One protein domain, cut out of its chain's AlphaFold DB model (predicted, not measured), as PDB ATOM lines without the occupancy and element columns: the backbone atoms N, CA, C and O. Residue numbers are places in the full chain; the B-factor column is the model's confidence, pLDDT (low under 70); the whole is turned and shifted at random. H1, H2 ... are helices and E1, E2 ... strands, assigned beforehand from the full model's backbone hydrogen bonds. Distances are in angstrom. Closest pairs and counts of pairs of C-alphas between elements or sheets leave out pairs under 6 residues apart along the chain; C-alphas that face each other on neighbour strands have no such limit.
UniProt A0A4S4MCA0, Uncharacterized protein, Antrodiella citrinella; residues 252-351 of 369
ATOM      1  N   TYR A 252     187.183 171.348 251.591       97.25
ATOM      2  CA  TYR A 252     185.899 171.773 252.134       97.25
ATOM      3  C   TYR A 252     185.742 171.377 253.601       97.25
ATOM      4  O   TYR A 252     186.381 170.446 254.087       97.25
ATOM      5  N   SER A 253     184.858 172.079 254.299       95.75
ATOM      6  CA  SER A 253     184.519 171.832 255.694       95.75
ATOM      7  C   SER A 253     183.298 170.928 255.785       95.75
ATOM      8  O   SER A 253     182.307 171.112 255.074       95.75
ATOM      9  N   THR A 254     183.360 169.947 256.670       91.69
ATOM     10  CA  THR A 254     182.251 169.053 256.983       91.69
ATOM     11  C   THR A 254     181.320 169.685 258.029       91.69
ATOM     12  O   THR A 254     181.703 170.640 258.711       91.69
ATOM     13  N   PRO A 255     180.085 169.175 258.202       86.88
ATOM     14  CA  PRO A 255     179.150 169.699 259.205       86.88
ATOM     15  C   PRO A 255     179.655 169.652 260.657       86.88
ATOM     16  O   PRO A 255     179.207 170.440 261.483       86.88
ATOM     17  N   ASP A 256     180.569 168.735 260.974       88.25
ATOM     18  CA  ASP A 256     181.258 168.608 262.265       88.25
ATOM     19  C   ASP A 256     182.507 169.505 262.387       88.25
ATOM     20  O   ASP A 256     183.156 169.517 263.432       88.25
ATOM     21  N   GLY A 257     182.813 170.301 261.357       86.56
ATOM     22  CA  GLY A 257     183.883 171.301 261.358       86.56
ATOM     23  C   GLY A 257     185.264 170.774 260.962       86.56
ATOM     24  O   GLY A 257     186.237 171.518 261.068       86.56
ATOM     25  N   ALA A 258     185.375 169.524 260.504       92.56
ATOM     26  CA  ALA A 258     186.625 168.985 259.978       92.56
ATOM     27  C   ALA A 258     186.880 169.491 258.548       92.56
ATOM     28  O   ALA A 258     185.952 169.689 257.769       92.56
ATOM     29  N   THR A 259     188.146 169.695 258.183       96.25
ATOM     30  CA  THR A 259     188.533 170.051 256.811       96.25
ATOM     31  C   THR A 259     188.942 168.803 256.043       96.25
ATOM     32  O   THR A 259     189.893 168.122 256.422       96.25
ATOM     33  N   VAL A 260     188.266 168.545 254.928       97.00
ATOM     34  CA  VAL A 260     188.627 167.499 253.971       97.00
ATOM     35  C   VAL A 260     189.388 168.138 252.818       97.00
ATOM     36  O   VAL A 260     188.846 168.971 252.094       97.00
ATOM     37  N   GLN A 261     190.648 167.742 252.652       97.62
ATOM     38  CA  GLN A 261     191.498 168.118 251.520       97.62
ATOM     39  C   GLN A 261     191.316 167.119 250.372       97.62
ATOM     40  O   GLN A 261     191.089 165.929 250.611       97.62
ATOM     41  N   PHE A 262     191.445 167.576 249.131       97.12
ATOM     42  CA  PHE A 262     191.370 166.735 247.942       97.12
ATOM     43  C   PHE A 262     192.321 167.213 246.842       97.12
ATOM     44  O   PHE A 262     192.775 168.355 246.831       97.12
ATOM     45  N   LYS A 263     192.611 166.321 245.893       95.62
ATOM     46  CA  LYS A 263     193.404 166.614 244.695       95.62
ATOM     47  C   LYS A 263     192.604 166.296 243.446       95.62
ATOM     48  O   LYS A 263     191.965 165.247 243.376       95.62
ATOM     49  N   TYR A 264     192.646 167.193 242.470       94.62
ATOM     50  CA  TYR A 264     192.024 166.967 241.171       94.62
ATOM     51  C   TYR A 264     192.742 165.857 240.402       94.62
ATOM     52  O   TYR A 264     193.962 165.725 240.470       94.62
ATOM     53  N   ILE A 265     191.960 165.065 239.674       93.25
ATOM     54  CA  ILE A 265     192.443 164.010 238.780       93.25
ATOM     55  C   ILE A 265     192.241 164.441 237.328       93.25
ATOM     56  O   ILE A 265     193.169 164.380 236.531       93.25
ATOM     57  N   THR A 266     191.018 164.845 236.971       91.44
ATOM     58  CA  THR A 266     190.654 165.217 235.596       91.44
ATOM     59  C   THR A 266     189.351 166.012 235.568       91.44
ATOM     60  O   THR A 266     188.509 165.867 236.457       91.44
ATOM     61  N   ALA A 267     189.146 166.812 234.522       91.12
ATOM     62  CA  ALA A 267     187.810 167.268 234.149       91.12
ATOM     63  C   ALA A 267     186.936 166.062 233.748       91.12
ATOM     64  O   ALA A 267     187.441 165.092 233.179       91.12
ATOM     65  N   LEU A 268     185.642 166.107 234.080       89.00
ATOM     66  CA  LEU A 268     184.672 165.057 233.729       89.00
ATOM     67  C   LEU A 268     183.945 165.321 232.405       89.00
ATOM     68  O   LEU A 268     183.306 164.418 231.870       89.00
ATOM     69  N   GLU A 269     184.049 166.536 231.872       82.25
ATOM     70  CA  GLU A 269     183.520 166.915 230.564       82.25
ATOM     71  C   GLU A 269     184.707 167.209 229.631       82.25
ATOM     72  O   GLU A 269     185.636 167.920 230.010       82.25
ATOM     73  N   ASN A 270     184.689 166.663 228.408       69.69
ATOM     74  CA  ASN A 270     185.758 166.833 227.407       69.69
ATOM     75  C   ASN A 270     185.663 168.180 226.658       69.69
ATOM     76  O   ASN A 270     185.960 168.266 225.467       69.69
ATOM     77  N   GLU A 271     185.214 169.230 227.342       78.50
ATOM     78  CA  GLU A 271     185.003 170.559 226.773       78.50
ATOM     79  C   GLU A 271     185.661 171.621 227.653       78.50
ATOM     80  O   GLU A 271     185.676 171.507 228.877       78.50
ATOM     81  N   VAL A 272     186.144 172.706 227.034       77.25
ATOM     82  CA  VAL A 272     186.730 173.855 227.754       77.25
ATOM     83  C   VAL A 272     185.756 174.431 228.789       77.25
ATOM     84  O   VAL A 272     186.185 174.955 229.806       77.25
ATOM     85  N   GLN A 273     184.446 174.293 228.564       83.19
ATOM     86  CA  GLN A 273     183.375 174.748 229.457       83.19
ATOM     87  C   GLN A 273     183.207 173.912 230.730       83.19
ATOM     88  O   GLN A 273     182.365 174.260 231.560       83.19
ATOM     89  N   SER A 274     183.981 172.836 230.900       86.56
ATOM     90  CA  SER A 274     183.842 171.948 232.048       86.56
ATOM     91  C   SER A 274     183.987 172.709 233.365       86.56
ATOM     92  O   SER A 274     185.025 173.288 233.683       86.56
ATOM     93  N   VAL A 275     182.933 172.642 234.174       93.25
ATOM     94  CA  VAL A 275     182.913 173.103 235.570       93.25
ATOM     95  C   VAL A 275     182.824 171.929 236.547       93.25
ATOM     96  O   VAL A 275     182.572 172.133 237.736       93.25
ATOM     97  N   THR A 276     182.999 170.702 236.049       95.56
ATOM     98  CA  THR A 276     182.813 169.453 236.791       95.56
ATOM     99  C   THR A 276     184.094 168.619 236.724       95.56
ATOM    100  O   THR A 276     184.575 168.276 235.645       95.56
ATOM    101  N   PHE A 277     184.642 168.251 237.879       95.56
ATOM    102  CA  PHE A 277     185.946 167.603 237.991       95.56
ATOM    103  C   PHE A 277     185.881 166.368 238.884       95.56
ATOM    104  O   PHE A 277     185.179 166.346 239.897       95.56
ATOM    105  N   LEU A 278     186.653 165.350 238.518       95.94
ATOM    106  CA  LEU A 278     186.956 164.216 239.374       95.94
ATOM    107  C   LEU A 278     188.118 164.592 240.290       95.94
ATOM    108  O   LEU A 278     189.144 165.095 239.825       95.94
ATOM    109  N   ALA A 279     187.972 164.298 241.574       97.31
ATOM    110  CA  ALA A 279     189.009 164.479 242.573       97.31
ATOM    111  C   ALA A 279     189.058 163.286 243.536       97.31
ATOM    112  O   ALA A 279     188.139 162.466 243.596       97.31
ATOM    113  N   GLU A 280     190.135 163.202 244.305       97.69
ATOM    114  CA  GLU A 280     190.332 162.201 245.351       97.69
ATOM    115  C   GLU A 280     190.670 162.887 246.676       97.69
ATOM    116  O   GLU A 280     191.509 163.792 246.722       97.69
ATOM    117  N   THR A 281     189.986 162.495 247.755       97.44
ATOM    118  CA  THR A 281     190.257 163.025 249.094       97.44
ATOM    119  C   THR A 281     191.599 162.522 249.613       97.44
ATOM    120  O   THR A 281     192.017 161.404 249.333       97.44
ATOM    121  N   CYS A 282     192.279 163.348 250.404       96.19
ATOM    122  CA  CYS A 282     193.560 163.009 251.031       96.19
ATOM    123  C   CYS A 282     193.403 162.243 252.360       96.19
ATOM    124  O   CYS A 282     194.352 162.161 253.138       96.19
ATOM    125  N   GLU A 283     192.203 161.738 252.650       92.88
ATOM    126  CA  GLU A 283     191.910 160.910 253.823       92.88
ATOM    127  C   GLU A 283     192.454 159.482 253.640       92.88
ATOM    128  O   GLU A 283     192.814 159.083 252.533       92.88
ATOM    129  N   ASP A 284     192.498 158.699 254.722       89.38
ATOM    130  CA  ASP A 284     192.859 157.277 254.680       89.38
ATOM    131  C   ASP A 284     191.676 156.416 255.175       89.38
ATOM    132  O   ASP A 284     191.325 156.496 256.359       89.38
ATOM    133  N   PRO A 285     191.030 155.612 254.308       92.12
ATOM    134  CA  PRO A 285     191.322 155.438 252.882       92.12
ATOM    135  C   PRO A 285     190.850 156.629 252.022       92.12
ATOM    136  O   PRO A 285     189.842 157.262 252.358       92.12
ATOM    137  N   PRO A 286     191.510 156.896 250.878       95.00
ATOM    138  CA  PRO A 286     191.094 157.952 249.966       95.00
ATOM    139  C   PRO A 286     189.735 157.633 249.338       95.00
ATOM    140  O   PRO A 286     189.375 156.473 249.108       95.00
ATOM    141  N   SER A 287     188.968 158.680 249.036       95.75
ATOM    142  CA  SER A 287     187.643 158.564 248.433       95.75
ATOM    143  C   SER A 287     187.532 159.443 247.193       95.75
ATOM    144  O   SER A 287     187.856 160.628 247.232       95.75
ATOM    145  N   LYS A 288     187.030 158.877 246.089       97.75
ATOM    146  CA  LYS A 288     186.731 159.651 244.883       97.75
ATOM    147  C   LYS A 288     185.492 160.515 245.093       97.75
ATOM    148  O   LYS A 288     184.449 160.038 245.546       97.75
ATOM    149  N   VAL A 289     185.602 161.773 244.700       98.00
ATOM    150  CA  VAL A 289     184.533 162.769 244.770       98.00
ATOM    151  C   VAL A 289     184.418 163.514 243.448       98.00
ATOM    152  O   VAL A 289     185.376 163.629 242.686       98.00
ATOM    153  N   VAL A 290     183.230 164.045 243.189       97.94
ATOM    154  CA  VAL A 290     182.988 165.008 242.118       97.94
ATOM    155  C   VAL A 290     182.949 166.399 242.728       97.94
ATOM    156  O   VAL A 290     182.171 166.644 243.651       97.94
ATOM    157  N   VAL A 291     183.760 167.305 242.188       98.00
ATOM    158  CA  VAL A 291     183.773 168.729 242.528       98.00
ATOM    159  C   VAL A 291     183.160 169.494 241.365       98.00
ATOM    160  O   VAL A 291     183.618 169.379 240.231       98.00
ATOM    161  N   LYS A 292     182.101 170.256 241.631       97.31
ATOM    162  CA  LYS A 292     181.388 171.033 240.616       97.31
ATOM    163  C   LYS A 292     181.237 172.487 241.036       97.31
ATOM    164  O   LYS A 292     180.861 172.762 242.175       97.31
ATOM    165  N   PHE A 293     181.451 173.401 240.098       96.75
ATOM    166  CA  PHE A 293     181.238 174.833 240.288       96.75
ATOM    167  C   PHE A 293     179.943 175.277 239.621       96.75
ATOM    168  O   PHE A 293     179.677 174.941 238.469       96.75
ATOM    169  N   VAL A 294     179.103 175.992 240.365       93.50
ATOM    170  CA  VAL A 294     177.759 176.380 239.921       93.50
ATOM    171  C   VAL A 294     177.385 177.753 240.453       93.50
ATOM    172  O   VAL A 294     177.783 178.132 241.551       93.50
ATOM    173  N   ASP A 295     176.574 178.484 239.700       89.31
ATOM    174  CA  ASP A 295     175.862 179.658 240.200       89.31
ATOM    175  C   ASP A 295     174.738 179.221 241.157       89.31
ATOM    176  O   ASP A 295     174.652 179.679 242.294       89.31
ATOM    177  N   ARG A 296     173.937 178.233 240.745       88.12
ATOM    178  CA  ARG A 296     172.770 177.731 241.463       88.12
ATOM    179  C   ARG A 296     172.828 176.220 241.634       88.12
ATOM    180  O   ARG A 296     173.120 175.467 240.709       88.12
ATOM    181  N   TYR A 297     172.426 175.760 242.815       91.06
ATOM    182  CA  TYR A 297     172.246 174.342 243.095       91.06
ATOM    183  C   TYR A 297     170.979 174.095 243.904       91.06
ATOM    184  O   TYR A 297     170.578 174.934 244.703       91.06
ATOM    185  N   GLY A 298     170.336 172.948 243.687       91.25
ATOM    186  CA  GLY A 298     169.217 172.495 244.510       91.25
ATOM    187  C   GLY A 298     169.706 171.543 245.593       91.25
ATOM    188  O   GLY A 298     169.435 170.348 245.501       91.25
ATOM    189  N   ALA A 299     170.446 172.031 246.590       92.69
ATOM    190  CA  ALA A 299     171.076 171.171 247.588       92.69
ATOM    191  C   ALA A 299     170.049 170.431 248.458       92.69
ATOM    192  O   ALA A 299     170.261 169.266 248.786       92.69
ATOM    193  N   ALA A 300     168.918 171.052 248.807       92.50
ATOM    194  CA  ALA A 300     167.839 170.387 249.538       92.50
ATOM    195  C   ALA A 300     167.199 169.259 248.717       92.50
ATOM    196  O   ALA A 300     166.993 168.166 249.237       92.50
ATOM    197  N   ALA A 301     166.934 169.504 247.430       93.88
ATOM    198  CA  ALA A 301     166.398 168.482 246.533       93.88
ATOM    199  C   ALA A 301     167.406 167.342 246.316       93.88
ATOM    200  O   ALA A 301     167.026 166.176 246.354       93.88
ATOM    201  N   HIS A 302     168.692 167.666 246.155       95.75
ATOM    202  CA  HIS A 302     169.752 166.669 246.043       95.75
ATOM    203  C   HIS A 302     169.817 165.783 247.287       95.75
ATOM    204  O   HIS A 302     169.802 164.565 247.155       95.75
ATOM    205  N   ARG A 303     169.867 166.374 248.491       95.38
ATOM    206  CA  ARG A 303     169.919 165.609 249.749       95.38
ATOM    207  C   ARG A 303     168.714 164.678 249.889       95.38
ATOM    208  O   ARG A 303     168.915 163.509 250.173       95.38
ATOM    209  N   LEU A 304     167.506 165.159 249.573       96.50
ATOM    210  CA  LEU A 304     166.295 164.330 249.573       96.50
ATOM    211  C   LEU A 304     166.427 163.106 248.650       96.50
ATOM    212  O   LEU A 304     166.047 162.006 249.029       96.50
ATOM    213  N   LEU A 305     166.968 163.284 247.442       97.50
ATOM    214  CA  LEU A 305     167.190 162.172 246.513       97.50
ATOM    215  C   LEU A 305     168.312 161.240 246.984       97.50
ATOM    216  O   LEU A 305     168.225 160.032 246.779       97.50
ATOM    217  N   ALA A 306     169.356 161.779 247.611       96.88
ATOM    218  CA  ALA A 306     170.461 160.993 248.144       96.88
ATOM    219  C   ALA A 306     170.020 160.108 249.319       96.88
ATOM    220  O   ALA A 306     170.429 158.950 249.388       96.88
ATOM    221  N   ASP A 307     169.140 160.617 250.187       96.56
ATOM    222  CA  ASP A 307     168.564 159.866 251.312       96.56
ATOM    223  C   ASP A 307     167.752 158.643 250.835       96.56
ATOM    224  O   ASP A 307     167.747 157.606 251.494       96.56
ATOM    225  N   GLU A 308     167.144 158.730 249.647       97.12
ATOM    226  CA  GLU A 308     166.429 157.630 248.979       97.12
ATOM    227  C   GLU A 308     167.339 156.765 248.075       97.12
ATOM    228  O   GLU A 308     166.868 155.868 247.374       97.12
ATOM    229  N   GLY A 309     168.652 157.024 248.046       94.19
ATOM    230  CA  GLY A 309     169.611 156.303 247.200       94.19
ATOM    231  C   GLY A 309     169.477 156.584 245.696       94.19
ATOM    232  O   GLY A 309     169.960 155.802 244.879       94.19
ATOM    233  N   LEU A 310     168.818 157.687 245.324       94.12
ATOM    234  CA  LEU A 310     168.571 158.117 243.940       94.12
ATOM    235  C   LEU A 310     169.573 159.170 243.439       94.12
ATOM    236  O   LEU A 310     169.578 159.505 242.256       94.12
ATOM    237  N   ALA A 311     170.415 159.697 244.326       95.50
ATOM    238  CA  ALA A 311     171.523 160.591 244.010       95.50
ATOM    239  C   ALA A 311     172.761 160.194 244.836       95.50
ATOM    240  O   ALA A 311     172.613 159.573 245.893       95.50
ATOM    241  N   PRO A 312     173.984 160.525 244.384       96.81
ATOM    242  CA  PRO A 312     175.173 160.385 245.221       96.81
ATOM    243  C   PRO A 312     175.047 161.221 246.499       96.81
ATOM    244  O   PRO A 312     174.284 162.181 246.564       96.81
ATOM    245  N   LYS A 313     175.817 160.888 247.535       96.88
ATOM    246  CA  LYS A 313     175.810 161.680 248.766       96.88
ATOM    247  C   LYS A 313     176.418 163.058 248.510       96.88
ATOM    248  O   LYS A 313     177.552 163.165 248.043       96.88
ATOM    249  N   LEU A 314     175.703 164.113 248.895       96.75
ATOM    250  CA  LEU A 314     176.232 165.476 248.901       96.75
ATOM    251  C   LEU A 314     177.140 165.681 250.122       96.75
ATOM    252  O   LEU A 314     176.678 165.598 251.261       96.75
ATOM    253  N   ARG A 315     178.422 165.973 249.889       95.81
ATOM    254  CA  ARG A 315     179.425 166.212 250.937       95.81
ATOM    255  C   ARG A 315     179.557 167.685 251.314       95.81
ATOM    256  O   ARG A 315     179.691 167.990 252.493       95.81
ATOM    257  N   TYR A 316     179.474 168.588 250.339       96.56
ATOM    258  CA  TYR A 316     179.574 170.032 250.565       96.56
ATOM    259  C   TYR A 316     178.744 170.828 249.561       96.56
ATOM    260  O   TYR A 316     178.623 170.454 248.396       96.56
ATOM    261  N   PHE A 317     178.194 171.948 250.030       95.62
ATOM    262  CA  PHE A 317     177.612 172.996 249.201       95.62
ATOM    263  C   PHE A 317     177.841 174.348 249.877       95.62
ATOM    264  O   PHE A 317     177.325 174.592 250.972       95.62
ATOM    265  N   GLY A 318     178.619 175.220 249.241       94.31
ATOM    266  CA  GLY A 318     179.037 176.478 249.853       94.31
ATOM    267  C   GLY A 318     179.837 177.381 248.928       94.31
ATOM    268  O   GLY A 318     179.871 177.184 247.715       94.31
ATOM    269  N   THR A 319     180.443 178.417 249.493       93.94
ATOM    270  CA  THR A 319     181.413 179.291 248.811       93.94
ATOM    271  C   THR A 319     182.655 178.523 248.357       93.94
ATOM    272  O   THR A 319     182.941 177.418 248.830       93.94
ATOM    273  N   LEU A 320     183.409 179.142 247.443       95.69
ATOM    274  CA  LEU A 320     184.645 178.594 246.874       95.69
ATOM    275  C   LEU A 320     185.790 178.439 247.887       95.69
ATOM    276  O   LEU A 320     186.705 177.668 247.638       95.69
ATOM    277  N   ASP A 321     185.730 179.131 249.027       93.19
ATOM    278  CA  ASP A 321     186.711 178.977 250.112       93.19
ATOM    279  C   ASP A 321     186.613 177.615 250.832       93.19
ATOM    280  O   ASP A 321     187.468 177.294 251.652       93.19
ATOM    281  N   GLY A 322     185.566 176.828 250.558       94.50
ATOM    282  CA  GLY A 322     185.336 175.539 251.201       94.50
ATOM    283  C   GLY A 322     184.873 175.626 252.660       94.50
ATOM    284  O   GLY A 322     184.769 174.597 253.318       94.50
ATOM    285  N   THR A 323     184.586 176.809 253.201       92.25
ATOM    286  CA  THR A 323     184.255 176.980 254.628       92.25
ATOM    287  C   THR A 323     182.858 177.536 254.868       92.25
ATOM    288  O   THR A 323     182.192 177.116 255.817       92.25
ATOM    289  N   THR A 324     182.362 178.426 254.004       90.56
ATOM    290  CA  THR A 324     181.050 179.054 254.215       90.56
ATOM    291  C   THR A 324     179.949 178.278 253.496       90.56
ATOM    292  O   THR A 324     179.744 178.400 252.284       90.56
ATOM    293  N   ALA A 325     179.195 177.481 254.258       88.12
ATOM    294  CA  ALA A 325     178.042 176.746 253.745       88.12
ATOM    295  C   ALA A 325     177.002 177.685 253.104       88.12
ATOM    296  O   ALA A 325     176.749 178.792 253.582       88.12
ATOM    297  N   ALA A 326     176.382 177.225 252.018       86.56
ATOM    298  CA  ALA A 326     175.330 177.947 251.310       86.56
ATOM    299  C   ALA A 326     173.948 177.356 251.607       86.56
ATOM    300  O   ALA A 326     173.806 176.171 251.922       86.56
ATOM    301  N   ASP A 327     172.919 178.183 251.429       78.00
ATOM    302  CA  ASP A 327     171.533 177.735 251.342       78.00
ATOM    303  C   ASP A 327     170.980 177.935 249.917       78.00
ATOM    304  O   ASP A 327     171.534 178.680 249.108       78.00
ATOM    305  N   ASP A 328     169.873 177.259 249.606       70.75
ATOM    306  CA  ASP A 328     169.274 177.274 248.265       70.75
ATOM    307  C   ASP A 328     168.499 178.569 247.928       70.75
ATOM    308  O   ASP A 328     167.967 178.689 246.822       70.75
ATOM    309  N   ARG A 329     168.322 179.509 248.872       67.25
ATOM    310  CA  ARG A 329     167.316 180.593 248.754       67.25
ATOM    311  C   ARG A 329     167.857 182.008 248.924       67.25
ATOM    312  O   ARG A 329     167.185 182.947 248.508       67.25
ATOM    313  N   SER A 330     169.030 182.171 249.514       65.88
ATOM    314  CA  SER A 330     169.581 183.457 249.959       65.88
ATOM    315  C   SER A 330     169.832 184.453 248.825       65.88
ATOM    316  O   SER A 330     169.817 185.656 249.071       65.88
ATOM    317  N   TYR A 331     169.980 183.976 247.585       79.38
ATOM    318  CA  TYR A 331     170.417 184.793 246.447       79.38
ATOM    319  C   TYR A 331     169.482 184.749 245.231       79.38
ATOM    320  O   TYR A 331     169.854 185.189 244.150       79.38
ATOM    321  N   LEU A 332     168.252 184.241 245.370       81.81
ATOM    322  CA  LEU A 332     167.292 184.247 244.261       81.81
ATOM    323  C   LEU A 332     166.484 185.553 244.236       81.81
ATOM    324  O   LEU A 332     165.677 185.809 245.131       81.81
ATOM    325  N   LYS A 333     166.628 186.349 243.170       82.38
ATOM    326  CA  LYS A 333     165.825 187.553 242.905       82.38
ATOM    327  C   LYS A 333     164.998 187.367 241.636       82.38
ATOM    328  O   LYS A 333     165.527 187.190 240.546       82.38
ATOM    329  N   GLY A 334     163.670 187.365 241.774       84.50
ATOM    330  CA  GLY A 334     162.762 187.178 240.632       84.50
ATOM    331  C   GLY A 334     162.926 185.833 239.905       84.50
ATOM    332  O   GLY A 334     162.581 185.737 238.734       84.50
ATOM    333  N   GLY A 335     163.464 184.807 240.579       82.75
ATOM    334  CA  GLY A 335     163.762 183.494 239.990       82.75
ATOM    335  C   GLY A 335     165.156 183.366 239.366       82.75
ATOM    336  O   GLY A 335     165.557 182.248 239.038       82.75
ATOM    337  N   PHE A 336     165.899 184.469 239.262       82.81
ATOM    338  CA  PHE A 336     167.288 184.502 238.813       82.81
ATOM    339  C   PHE A 336     168.240 184.454 240.003       82.81
ATOM    340  O   PHE A 336     167.920 184.964 241.077       82.81
ATOM    341  N   HIS A 337     169.394 183.820 239.814       85.25
ATOM    342  CA  HIS A 337     170.461 183.828 240.806       85.25
ATOM    343  C   HIS A 337     171.230 185.144 240.715       85.25
ATOM    344  O   HIS A 337     171.697 185.516 239.645       85.25
ATOM    345  N   ASP A 338     171.318 185.841 241.839       86.44
ATOM    346  CA  ASP A 338     172.038 187.098 242.022       86.44
ATOM    347  C   ASP A 338     172.891 186.967 243.290       86.44
ATOM    348  O   ASP A 338     172.571 187.500 244.358       86.44
ATOM    349  N   GLY A 339     173.906 186.109 243.198       86.88
ATOM    350  CA  GLY A 339     174.783 185.754 244.303       86.88
ATOM    351  C   GLY A 339     176.093 185.131 243.843       86.88
ATOM    352  O   GLY A 339     176.289 184.897 242.650       86.88
ATOM    353  N   PRO A 340     176.987 184.815 244.794       89.50
ATOM    354  CA  PRO A 340     178.327 184.351 244.476       89.50
ATOM    355  C   PRO A 340     178.306 182.951 243.860       89.50
ATOM    356  O   PRO A 340     177.365 182.172 244.061       89.50
ATOM    357  N   LEU A 341     179.397 182.618 243.167       93.00
ATOM    358  CA  LEU A 341     179.659 181.273 242.675       93.00
ATOM    359  C   LEU A 341     179.830 180.289 243.845       93.00
ATOM    360  O   LEU A 341     180.363 180.629 244.909       93.00
ATOM    361  N   ARG A 342     179.374 179.053 243.648       94.31
ATOM    362  CA  ARG A 342     179.359 177.993 244.657       94.31
ATOM    363  C   ARG A 342     180.165 176.783 244.218       94.31
ATOM    364  O   ARG A 342     180.249 176.468 243.033       94.31
ATOM    365  N   MET A 343     180.702 176.083 245.208       97.31
ATOM    366  CA  MET A 343     181.309 174.768 245.060       97.31
ATOM    367  C   MET A 343     180.369 173.709 245.637       97.31
ATOM    368  O   MET A 343     179.812 173.863 246.727       97.31
ATOM    369  N   VAL A 344     180.217 172.622 244.893       97.38
ATOM    370  CA  VAL A 344     179.465 171.423 245.251       97.38
ATOM    371  C   VAL A 344     180.448 170.261 245.269       97.38
ATOM    372  O   VAL A 344     181.161 170.055 244.290       97.38
ATOM    373  N   VAL A 345     180.465 169.486 246.350       97.81
ATOM    374  CA  VAL A 345     181.239 168.241 246.423       97.81
ATOM    375  C   VAL A 345     180.290 167.092 246.717       97.81
ATOM    376  O   VAL A 345     179.502 167.177 247.659       97.81
ATOM    377  N   MET A 346     180.347 166.023 245.928       97.81
ATOM    378  CA  MET A 346     179.502 164.833 246.087       97.81
ATOM    379  C   MET A 346     180.296 163.546 245.846       97.81
ATOM    380  O   MET A 346     181.382 163.587 245.273       97.81
ATOM    381  N   ASP A 347     179.764 162.406 246.285       97.44
ATOM    382  CA  ASP A 347     180.366 161.097 246.005       97.44
ATOM    383  C   ASP A 347     180.489 160.842 244.497       97.44
ATOM    384  O   ASP A 347     179.577 161.147 243.723       97.44
ATOM    385  N   TYR A 348     181.605 160.242 244.083       96.69
ATOM    386  CA  TYR A 348     181.745 159.724 242.727       96.69
ATOM    387  C   TYR A 348     180.993 158.396 242.573       96.69
ATOM    388  O   TYR A 348     181.092 157.508 243.421       96.69
ATOM    389  N   VAL A 349     180.260 158.247 241.468       93.75
ATOM    390  CA  VAL A 349     179.557 157.007 241.121       93.75
ATOM    391  C   VAL A 349     180.384 156.253 240.084       93.75
ATOM    392  O   VAL A 349     180.494 156.687 238.942       93.75
ATOM    393  N   GLU A 350     180.955 155.116 240.482       90.69
ATOM    394  CA  GLU A 350     181.686 154.234 239.568       90.69
ATOM    395  C   GLU A 350     180.751 153.664 238.491       90.69
ATOM    396  O   GLU A 350     179.688 153.113 238.793       90.69
ATOM    397  N   GLY A 351     181.160 153.767 237.228       86.38
ATOM    398  CA  GLY A 351     180.391 153.278 236.090       86.38
ATOM    399  C   GLY A 351     180.781 153.951 234.780       86.38
ATOM    400  O   GLY A 351     181.810 154.616 234.682       86.38
TER     401      GLY A 351
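This is residues 252 to 351 of the 369 residues of an uncharacterized protein of Antrodiella citrinella (UniProt A0A4S4MCA0). A single sheet of five strands, strongly twisted and curled, makes the body of this domain, with one short helix, H1, over one face at the E4 edge. A long loop, residues 320 to 341, links the last two strands and reaches far from the middle, where E5 lies. The printed part has 100 residues, with the order E1 E2 E3 H1 E4 E5 along the chain; across the antiparallel sheet the order is E1 E2 E3 E5 E4. The class is mixed, helices and strands, although only 43 residues are in named elements. The whole is compact, with a radius of gyration of the C-alphas of 13.8 A, and spans 43 by 35 by 29 A.

E5, residues 342 to 347, is an inner strand, antiparallel to E3, residues 288 to 294, at 155 degrees; N 292 and O 344 are 2.8 A apart, within hydrogen-bond range. On the other side of E5 is the edge strand E4, residues 314 to 319, antiparallel at 167 degrees, with N 345 and O 316 at 2.9 A; E4 and E5 form a hairpin. E2, residues 276 to 281, is antiparallel to E3 at 141 degrees, with N 279 and O 289 at 2.9 A. The edge strand E1, residues 259 to 267, is antiparallel to E2 at 132 degrees, with N 263 and O 280 at 2.9 A. E1, E2 and E3 make a meander, each strand the antiparallel neighbour of the one before. E1 and E4 are apart. H1, residues 299 to 307, is on the sheet at a height of 9.8 A, over E4, and runs along the strands, at 5 degrees to E4 on the local plane; their closest C-alphas, Arg 303 and Leu 314, are 6.4 A apart. E3, H1 and E4 make a split strand-helix-strand unit, two strands running the same way with E5 between them, and its crossover is right-handed. In H1 every O i to N i+4 pair is within hydrogen-bond range.

E1 begins at C-alpha 259 (188.533, 170.051, 256.811), is 22.8 A long and bends by 52 degrees at residue 264. E2 measures 15.8 A, E3 19.6 A, H1 12.2 A and E4 14.8 A. E5, 17.0 A, ends at C-alpha 347 (180.366, 161.097, 246.005).

The C-alphas farthest apart, Asp 284 and Gly 334, are 44.7 A apart. The printed part has no cut, and the link from E4 to E5 is long, with 22 residues. Mean pLDDT of the printed part is 91.4; residues 270, 329 and 330 are under 70.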